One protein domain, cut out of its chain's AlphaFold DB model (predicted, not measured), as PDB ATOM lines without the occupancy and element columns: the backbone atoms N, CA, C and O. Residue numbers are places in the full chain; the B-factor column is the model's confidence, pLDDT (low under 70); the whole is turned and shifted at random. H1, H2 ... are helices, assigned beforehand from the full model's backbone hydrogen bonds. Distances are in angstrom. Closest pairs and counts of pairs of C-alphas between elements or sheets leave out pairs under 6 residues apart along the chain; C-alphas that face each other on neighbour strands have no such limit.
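What this domain is: This is residues 19 to 73 of the 115 residues of the protein "zf-C2H2_2 domain-containing protein" of Pseudogymnoascus sp. 23342-1-I1 (UniProt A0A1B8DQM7). Two helices, H1 and H2, meet at a corner like an L, where the last residues of H1 come to the first residue of H2. The long loop of residues 31 to 44 joins them and dips into the middle of the domain, while a second long loop, residues 56 to 68, runs from the far end of H2 back to the short helix H3, near the first residues of H1. The printed part has 55 residues with three named helices, in the order H1, H2, H3, and no named strand; the class is all helix, though only 27 of the 55 residues are in named elements, under half. The whole is compact, with a radius of gyration of the C-alphas of 10.6 A, and spans 29 by 20 by 15 A.

Where its parts are: H1 is residues 19 to 30, 15.9 A from first to last C-alpha, and begins with C-alpha 19 at (-12.070, 18.804, -44.876). H2 is residues 45 to 55, 15.5 A long, with C-alpha 45 at (-11.243, 38.896, -40.155). H3 is residues 69 to 72, and its C-alpha 72 is at (-20.525, 19.120, -49.629).

How they stand to each other: H1 touches H2 with residues 29 to 30 alone; the closest C-alphas, those of Ser 30 and Arg 45, are 5.6 A apart. Their lines stand about perpendicular, at 80 degrees. H1 and H3 only just touch, with 3 pairs of C-alphas within 8 A, and H1 does so with residues 20 to 21 alone; the closest C-alphas, those of Leu 21 and Phe 72, are 6.3 A apart. H2 and H3 are apart. In H1 and H2 every O i to N i+4 pair is within hydrogen-bond range; H3 is too short for such a pair, and its 1 pair of O i and N i+3 is within range.

The domain as a whole: The C-alphas of Pro 43 and Tyr 73, the two farthest apart, are 30.5 A from each other. The printed part has no cut. The links H1 to H2, 14 residues, and H2 to H3, 13 residues, are both long. The mean pLDDT of the printed part is 88.2, and no printed residue is under 70.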
ATOM      1  N   ASP A  19     -13.323  18.062 -44.740       85.12
ATOM      2  CA  ASP A  19     -12.070  18.804 -44.876       85.12
ATOM      3  C   ASP A  19     -12.209  19.877 -45.958       85.12
ATOM      4  O   ASP A  19     -11.850  21.042 -45.738       85.12
ATOM      5  N   SER A  20     -12.822  19.522 -47.089       87.94
ATOM      6  CA  SER A  20     -13.138  20.479 -48.152       87.94
ATOM      7  C   SER A  20     -14.130  21.547 -47.691       87.94
ATOM      8  O   SER A  20     -13.907  22.736 -47.949       87.94
ATOM      9  N   LEU A  21     -15.181  21.169 -46.948       88.38
ATOM     10  CA  LEU A  21     -16.121  22.140 -46.381       88.38
ATOM     11  C   LEU A  21     -15.399  23.116 -45.443       88.38
ATOM     12  O   LEU A  21     -15.534  24.332 -45.584       88.38
ATOM     13  N   LEU A  22     -14.595  22.617 -44.501       87.88
ATOM     14  CA  LEU A  22     -13.854  23.460 -43.560       87.88
ATOM     15  C   LEU A  22     -12.865  24.389 -44.273       87.88
ATOM     16  O   LEU A  22     -12.769  25.566 -43.911       87.88
ATOM     17  N   GLY A  23     -12.172  23.904 -45.305       89.94
ATOM     18  CA  GLY A  23     -11.282  24.718 -46.133       89.94
ATOM     19  C   GLY A  23     -12.019  25.852 -46.851       89.94
ATOM     20  O   GLY A  23     -11.557  27.002 -46.866       89.94
ATOM     21  N   TYR A  24     -13.208  25.566 -47.381       90.81
ATOM     22  CA  TYR A  24     -14.049  26.572 -48.021       90.81
ATOM     23  C   TYR A  24     -14.544  27.628 -47.021       90.81
ATOM     24  O   TYR A  24     -14.389  28.832 -47.247       90.81
ATOM     25  N   LEU A  25     -15.043  27.202 -45.858       90.25
ATOM     26  CA  LEU A  25     -15.490  28.106 -44.793       90.25
ATOM     27  C   LEU A  25     -14.353  28.978 -44.257       90.25
ATOM     28  O   LEU A  25     -14.532  30.180 -44.037       90.25
ATOM     29  N   TYR A  26     -13.168  28.395 -44.084       90.81
ATOM     30  CA  TYR A  26     -11.974  29.138 -43.706       90.81
ATOM     31  C   TYR A  26     -11.657  30.232 -44.727       90.81
ATOM     32  O   TYR A  26     -11.336  31.355 -44.335       90.81
ATOM     33  N   THR A  27     -11.782  29.929 -46.019       92.81
ATOM     34  CA  THR A  27     -11.531  30.887 -47.100       92.81
ATOM     35  C   THR A  27     -12.522  32.053 -47.046       92.81
ATOM     36  O   THR A  27     -12.102  33.213 -47.069       92.81
ATOM     37  N   LEU A  28     -13.819  31.782 -46.867       92.19
ATOM     38  CA  LEU A  28     -14.842  32.827 -46.720       92.19
ATOM     39  C   LEU A  28     -14.550  33.767 -45.541       92.19
ATOM     40  O   LEU A  28     -14.597  34.989 -45.683       92.19
ATOM     41  N   ILE A  29     -14.186  33.216 -44.382       91.50
ATOM     42  CA  ILE A  29     -13.978  34.015 -43.168       91.50
ATOM     43  C   ILE A  29     -12.625  34.733 -43.182       91.50
ATOM     44  O   ILE A  29     -12.540  35.889 -42.766       91.50
ATOM     45  N   SER A  30     -11.556  34.057 -43.603       92.12
ATOM     46  CA  SER A  30     -10.179  34.548 -43.454       92.12
ATOM     47  C   SER A  30      -9.689  35.356 -44.646       92.12
ATOM     48  O   SER A  30      -8.866  36.244 -44.449       92.12
ATOM     49  N   VAL A  31     -10.171  35.056 -45.856       94.00
ATOM     50  CA  VAL A  31      -9.748  35.739 -47.089       94.00
ATOM     51  C   VAL A  31     -10.789  36.768 -47.513       94.00
ATOM     52  O   VAL A  31     -10.450  37.929 -47.725       94.00
ATOM     53  N   PHE A  32     -12.061  36.369 -47.590       94.19
ATOM     54  CA  PHE A  32     -13.134  37.256 -48.058       94.19
ATOM     55  C   PHE A  32     -13.771  38.100 -46.949       94.19
ATOM     56  O   PHE A  32     -14.461  39.076 -47.239       94.19
ATOM     57  N   HIS A  33     -13.526  37.760 -45.680       95.75
ATOM     58  CA  HIS A  33     -14.163  38.393 -44.522       95.75
ATOM     59  C   HIS A  33     -15.696  38.423 -44.633       95.75
ATOM     60  O   HIS A  33     -16.353  39.408 -44.272       95.75
ATOM     61  N   GLU A  34     -16.261  37.337 -45.149       94.06
ATOM     62  CA  GLU A  34     -17.677  37.200 -45.441       94.06
ATOM     63  C   GLU A  34     -18.395  36.398 -44.353       94.06
ATOM     64  O   GLU A  34     -17.910  35.379 -43.859       94.06
ATOM     65  N   CYS A  35     -19.567  36.880 -43.950       92.38
ATOM     66  CA  CYS A  35     -20.424  36.179 -43.006       92.38
ATOM     67  C   CYS A  35     -21.127  34.990 -43.676       92.38
ATOM     68  O   CYS A  35     -21.876  35.193 -44.626       92.38
ATOM     69  N   LEU A  36     -20.984  33.791 -43.106       88.88
ATOM     70  CA  LEU A  36     -21.532  32.539 -43.655       88.88
ATOM     71  C   LEU A  36     -23.064  32.503 -43.788       88.88
ATOM     72  O   LEU A  36     -23.588  31.759 -44.608       88.88
ATOM     73  N   PHE A  37     -23.776  33.280 -42.969       88.25
ATOM     74  CA  PHE A  37     -25.241  33.281 -42.942       88.25
ATOM     75  C   PHE A  37     -25.821  34.409 -43.804       88.25
ATOM     76  O   PHE A  37     -26.531  34.179 -44.772       88.25
ATOM     77  N   CYS A  38     -25.495  35.665 -43.483       90.44
ATOM     78  CA  CYS A  38     -26.085  36.822 -44.166       90.44
ATOM     79  C   CYS A  38     -25.253  37.349 -45.348       90.44
ATOM     80  O   CYS A  38     -25.616  38.365 -45.940       90.44
ATOM     81  N   GLY A  39     -24.097  36.740 -45.641       89.62
ATOM     82  CA  GLY A  39     -23.224  37.102 -46.764       89.62
ATOM     83  C   GLY A  39     -22.721  38.549 -46.743       89.62
ATOM     84  O   GLY A  39     -22.488  39.148 -47.793       89.62
ATOM     85  N   SER A  40     -22.640  39.156 -45.553       92.25
ATOM     86  CA  SER A  40     -22.130  40.517 -45.363       92.25
ATOM     87  C   SER A  40     -20.609  40.518 -45.281       92.25
ATOM     88  O   SER A  40     -20.042  39.788 -44.468       92.25
ATOM     89  N   LEU A  41     -19.972  41.405 -46.041       94.62
ATOM     90  CA  LEU A  41     -18.526  41.616 -46.010       94.62
ATOM     91  C   LEU A  41     -18.124  42.534 -44.854       94.62
ATOM     92  O   LEU A  41     -18.849  43.470 -44.491       94.62
ATOM     93  N   LYS A  42     -16.953  42.275 -44.274       95.44
ATOM     94  CA  LYS A  42     -16.338  43.112 -43.240       95.44
ATOM     95  C   LYS A  42     -14.916  43.506 -43.629       95.44
ATOM     96  O   LYS A  42     -14.265  42.802 -44.390       95.44
ATOM     97  N   PRO A  43     -14.403  44.628 -43.099       94.81
ATOM     98  CA  PRO A  43     -13.072  45.103 -43.465       94.81
ATOM     99  C   PRO A  43     -11.948  44.187 -42.961       94.81
ATOM    100  O   PRO A  43     -10.868  44.177 -43.538       94.81
ATOM    101  N   THR A  44     -12.179  43.429 -41.885       94.69
ATOM    102  CA  THR A  44     -11.165  42.557 -41.283       94.69
ATOM    103  C   THR A  44     -11.761  41.230 -40.827       94.69
ATOM    104  O   THR A  44     -12.941  41.154 -40.463       94.69
ATOM    105  N   ARG A  45     -10.911  40.199 -40.745       92.62
ATOM    106  CA  ARG A  45     -11.243  38.896 -40.155       92.62
ATOM    107  C   ARG A  45     -11.849  39.030 -38.755       92.62
ATOM    108  O   ARG A  45     -12.860  38.405 -38.449       92.62
ATOM    109  N   LEU A  46     -11.274  39.888 -37.913       92.94
ATOM    110  CA  LEU A  46     -11.784  40.117 -36.557       92.94
ATOM    111  C   LEU A  46     -13.190  40.735 -36.572       92.94
ATOM    112  O   LEU A  46     -14.037  40.371 -35.759       92.94
ATOM    113  N   ALA A  47     -13.461  41.641 -37.516       93.75
ATOM    114  CA  ALA A  47     -14.768  42.274 -37.650       93.75
ATOM    115  C   ALA A  47     -15.846  41.293 -38.138       93.75
ATOM    116  O   ALA A  47     -16.972  41.350 -37.641       93.75
ATOM    117  N   VAL A  48     -15.528  40.376 -39.064       94.50
ATOM    118  CA  VAL A  48     -16.476  39.315 -39.457       94.50
ATOM    119  C   VAL A  48     -16.702  38.321 -38.328       94.50
ATOM    120  O   VAL A  48     -17.852  38.014 -38.032       94.50
ATOM    121  N   GLN A  49     -15.658  37.915 -37.605       92.12
ATOM    122  CA  GLN A  49     -15.801  37.014 -36.461       92.12
ATOM    123  C   GLN A  49     -16.640  37.645 -35.341       92.12
ATOM    124  O   GLN A  49     -17.545  37.001 -34.811       92.12
ATOM    125  N   GLY A  50     -16.401  38.922 -35.024       91.69
ATOM    126  CA  GLY A  50     -17.203  39.675 -34.060       91.69
ATOM    127  C   GLY A  50     -18.653  39.849 -34.513       91.69
ATOM    128  O   GLY A  50     -19.572  39.705 -33.711       91.69
ATOM    129  N   HIS A  51     -18.879  40.082 -35.807       93.50
ATOM    130  CA  HIS A  51     -20.220  40.122 -36.387       93.50
ATOM    131  C   HIS A  51     -20.942  38.774 -36.270       93.50
ATOM    132  O   HIS A  51     -22.101  38.741 -35.857       93.50
ATOM    133  N   MET A  52     -20.260  37.679 -36.609       91.12
ATOM    134  CA  MET A  52     -20.820  36.334 -36.547       91.12
ATOM    135  C   MET A  52     -21.167  35.944 -35.113       91.12
ATOM    136  O   MET A  52     -22.283  35.496 -34.858       91.12
ATOM    137  N   CYS A  53     -20.265  36.203 -34.163       88.69
ATOM    138  CA  CYS A  53     -20.500  35.921 -32.751       88.69
ATOM    139  C   CYS A  53     -21.594  36.818 -32.158       88.69
ATOM    140  O   CYS A  53     -22.472  36.329 -31.459       88.69
ATOM    141  N   GLY A  54     -21.577  38.120 -32.457       88.88
ATOM    142  CA  GLY A  54     -22.520  39.080 -31.882       88.88
ATOM    143  C   GLY A  54     -23.965  38.888 -32.345       88.88
ATOM    144  O   GLY A  54     -24.885  39.241 -31.616       88.88
ATOM    145  N   LYS A  55     -24.173  38.325 -33.544       87.94
ATOM    146  CA  LYS A  55     -25.510  38.052 -34.099       87.94
ATOM    147  C   LYS A  55     -25.919  36.578 -34.086       87.94
ATOM    148  O   LYS A  55     -27.048  36.275 -34.454       87.94
ATOM    149  N   GLY A  56     -25.024  35.664 -33.711       86.94
ATOM    150  CA  GLY A  56     -25.280  34.225 -33.820       86.94
ATOM    151  C   GLY A  56     -25.317  33.720 -35.269       86.94
ATOM    152  O   GLY A  56     -26.064  32.803 -35.589       86.94
ATOM    153  N   HIS A  57     -24.519  34.310 -36.163       90.44
ATOM    154  CA  HIS A  57     -24.387  33.886 -37.566       90.44
ATOM    155  C   HIS A  57     -23.298  32.812 -37.777       90.44
ATOM    156  O   HIS A  57     -22.793  32.642 -38.884       90.44
ATOM    157  N   CYS A  58     -22.916  32.077 -36.729       86.12
ATOM    158  CA  CYS A  58     -22.002  30.931 -36.816       86.12
ATOM    159  C   CYS A  58     -22.735  29.659 -37.287       86.12
ATOM    160  O   CYS A  58     -22.612  28.603 -36.673       86.12
ATOM    161  N   ARG A  59     -23.541  29.771 -38.343       84.50
ATOM    162  CA  ARG A  59     -24.334  28.682 -38.925       84.50
ATOM    163  C   ARG A  59     -24.368  28.828 -40.439       84.50
ATOM    164  O   ARG A  59     -24.261  29.948 -40.944       84.50
ATOM    165  N   LEU A  60     -24.520  27.710 -41.130       84.38
ATOM    166  CA  LEU A  60     -24.648  27.679 -42.583       84.38
ATOM    167  C   LEU A  60     -26.095  27.962 -42.988       84.38
ATOM    168  O   LEU A  60     -27.029  27.505 -42.328       84.38
ATOM    169  N   ASP A  61     -26.266  28.740 -44.052       82.06
ATOM    170  CA  ASP A  61     -27.561  28.961 -44.690       82.06
ATOM    171  C   ASP A  61     -27.642  28.132 -45.975       82.06
ATOM    172  O   ASP A  61     -27.004  28.462 -46.974       82.06
ATOM    173  N   PHE A  62     -28.409  27.041 -45.934       78.06
ATOM    174  CA  PHE A  62     -28.619  26.150 -47.080       78.06
ATOM    175  C   PHE A  62     -29.695  26.658 -48.039       78.06
ATOM    176  O   PHE A  62     -29.758  26.195 -49.171       78.06
ATOM    177  N   SER A  63     -30.527  27.616 -47.621       76.38
ATOM    178  CA  SER A  63     -31.542  28.214 -48.493       76.38
ATOM    179  C   SER A  63     -30.960  29.270 -49.432       76.38
ATOM    180  O   SER A  63     -31.638  29.735 -50.344       76.38
ATOM    181  N   ASN A  64     -29.711  29.675 -49.204       73.25
ATOM    182  CA  ASN A  64     -29.044  30.707 -49.971       73.25
ATOM    183  C   ASN A  64     -28.046  30.094 -50.964       73.25
ATOM    184  O   ASN A  64     -26.967  29.631 -50.591       73.25
ATOM    185  N   ASP A  65     -28.365  30.179 -52.255       74.25
ATOM    186  CA  ASP A  65     -27.566  29.602 -53.348       74.25
ATOM    187  C   ASP A  65     -26.199  30.265 -53.578       74.25
ATOM    188  O   ASP A  65     -25.420  29.823 -54.423       74.25
ATOM    189  N   ARG A  66     -25.866  31.324 -52.834       76.75
ATOM    190  CA  ARG A  66     -24.599  32.054 -52.995       76.75
ATOM    191  C   ARG A  66     -23.361  31.181 -52.804       76.75
ATOM    192  O   ARG A  66     -22.389  31.345 -53.535       76.75
ATOM    193  N   HIS A  67     -23.394  30.292 -51.818       79.94
ATOM    194  CA  HIS A  67     -22.244  29.473 -51.427       79.94
ATOM    195  C   HIS A  67     -22.390  28.002 -51.809       79.94
ATOM    196  O   HIS A  67     -21.416  27.263 -51.713       79.94
ATOM    197  N   LYS A  68     -23.591  27.586 -52.240       81.31
ATOM    198  CA  LYS A  68     -23.901  26.216 -52.676       81.31
ATOM    199  C   LYS A  68     -23.384  25.147 -51.705       81.31
ATOM    200  O   LYS A  68     -22.801  24.152 -52.120       81.31
ATOM    201  N   PHE A  69     -23.606  25.353 -50.402       82.81
ATOM    202  CA  PHE A  69     -23.111  24.445 -49.360       82.81
ATOM    203  C   PHE A  69     -23.629  23.007 -49.512       82.81
ATOM    204  O   PHE A  69     -22.967  22.093 -49.038       82.81
ATOM    205  N   TRP A  70     -24.755  22.805 -50.207       80.56
ATOM    206  CA  TRP A  70     -25.305  21.487 -50.539       80.56
ATOM    207  C   TRP A  70     -24.329  20.594 -51.318       80.56
ATOM    208  O   TRP A  70     -24.437  19.385 -51.230       80.56
ATOM    209  N   GLN A  71     -23.341  21.158 -52.022       83.19
ATOM    210  CA  GLN A  71     -22.349  20.380 -52.780       83.19
ATOM    211  C   GLN A  71     -21.404  19.555 -51.899       83.19
ATOM    212  O   GLN A  71     -20.709  18.682 -52.407       83.19
ATOM    213  N   PHE A  72     -21.345  19.851 -50.599       83.38
ATOM    214  CA  PHE A  72     -20.525  19.120 -49.629       83.38
ATOM    215  C   PHE A  72     -21.310  18.029 -48.881       83.38
ATOM    216  O   PHE A  72     -20.739  17.369 -48.012       83.38
ATOM    217  N   TYR A  73     -22.604  17.879 -49.182       81.62
ATOM    218  CA  TYR A  73     -23.502  16.926 -48.542       81.62
ATOM    219  C   TYR A  73     -24.050  15.971 -49.593       81.62
ATOM    220  O   TYR A  73     -24.529  16.409 -50.640       81.62
TER     221      TYR A  73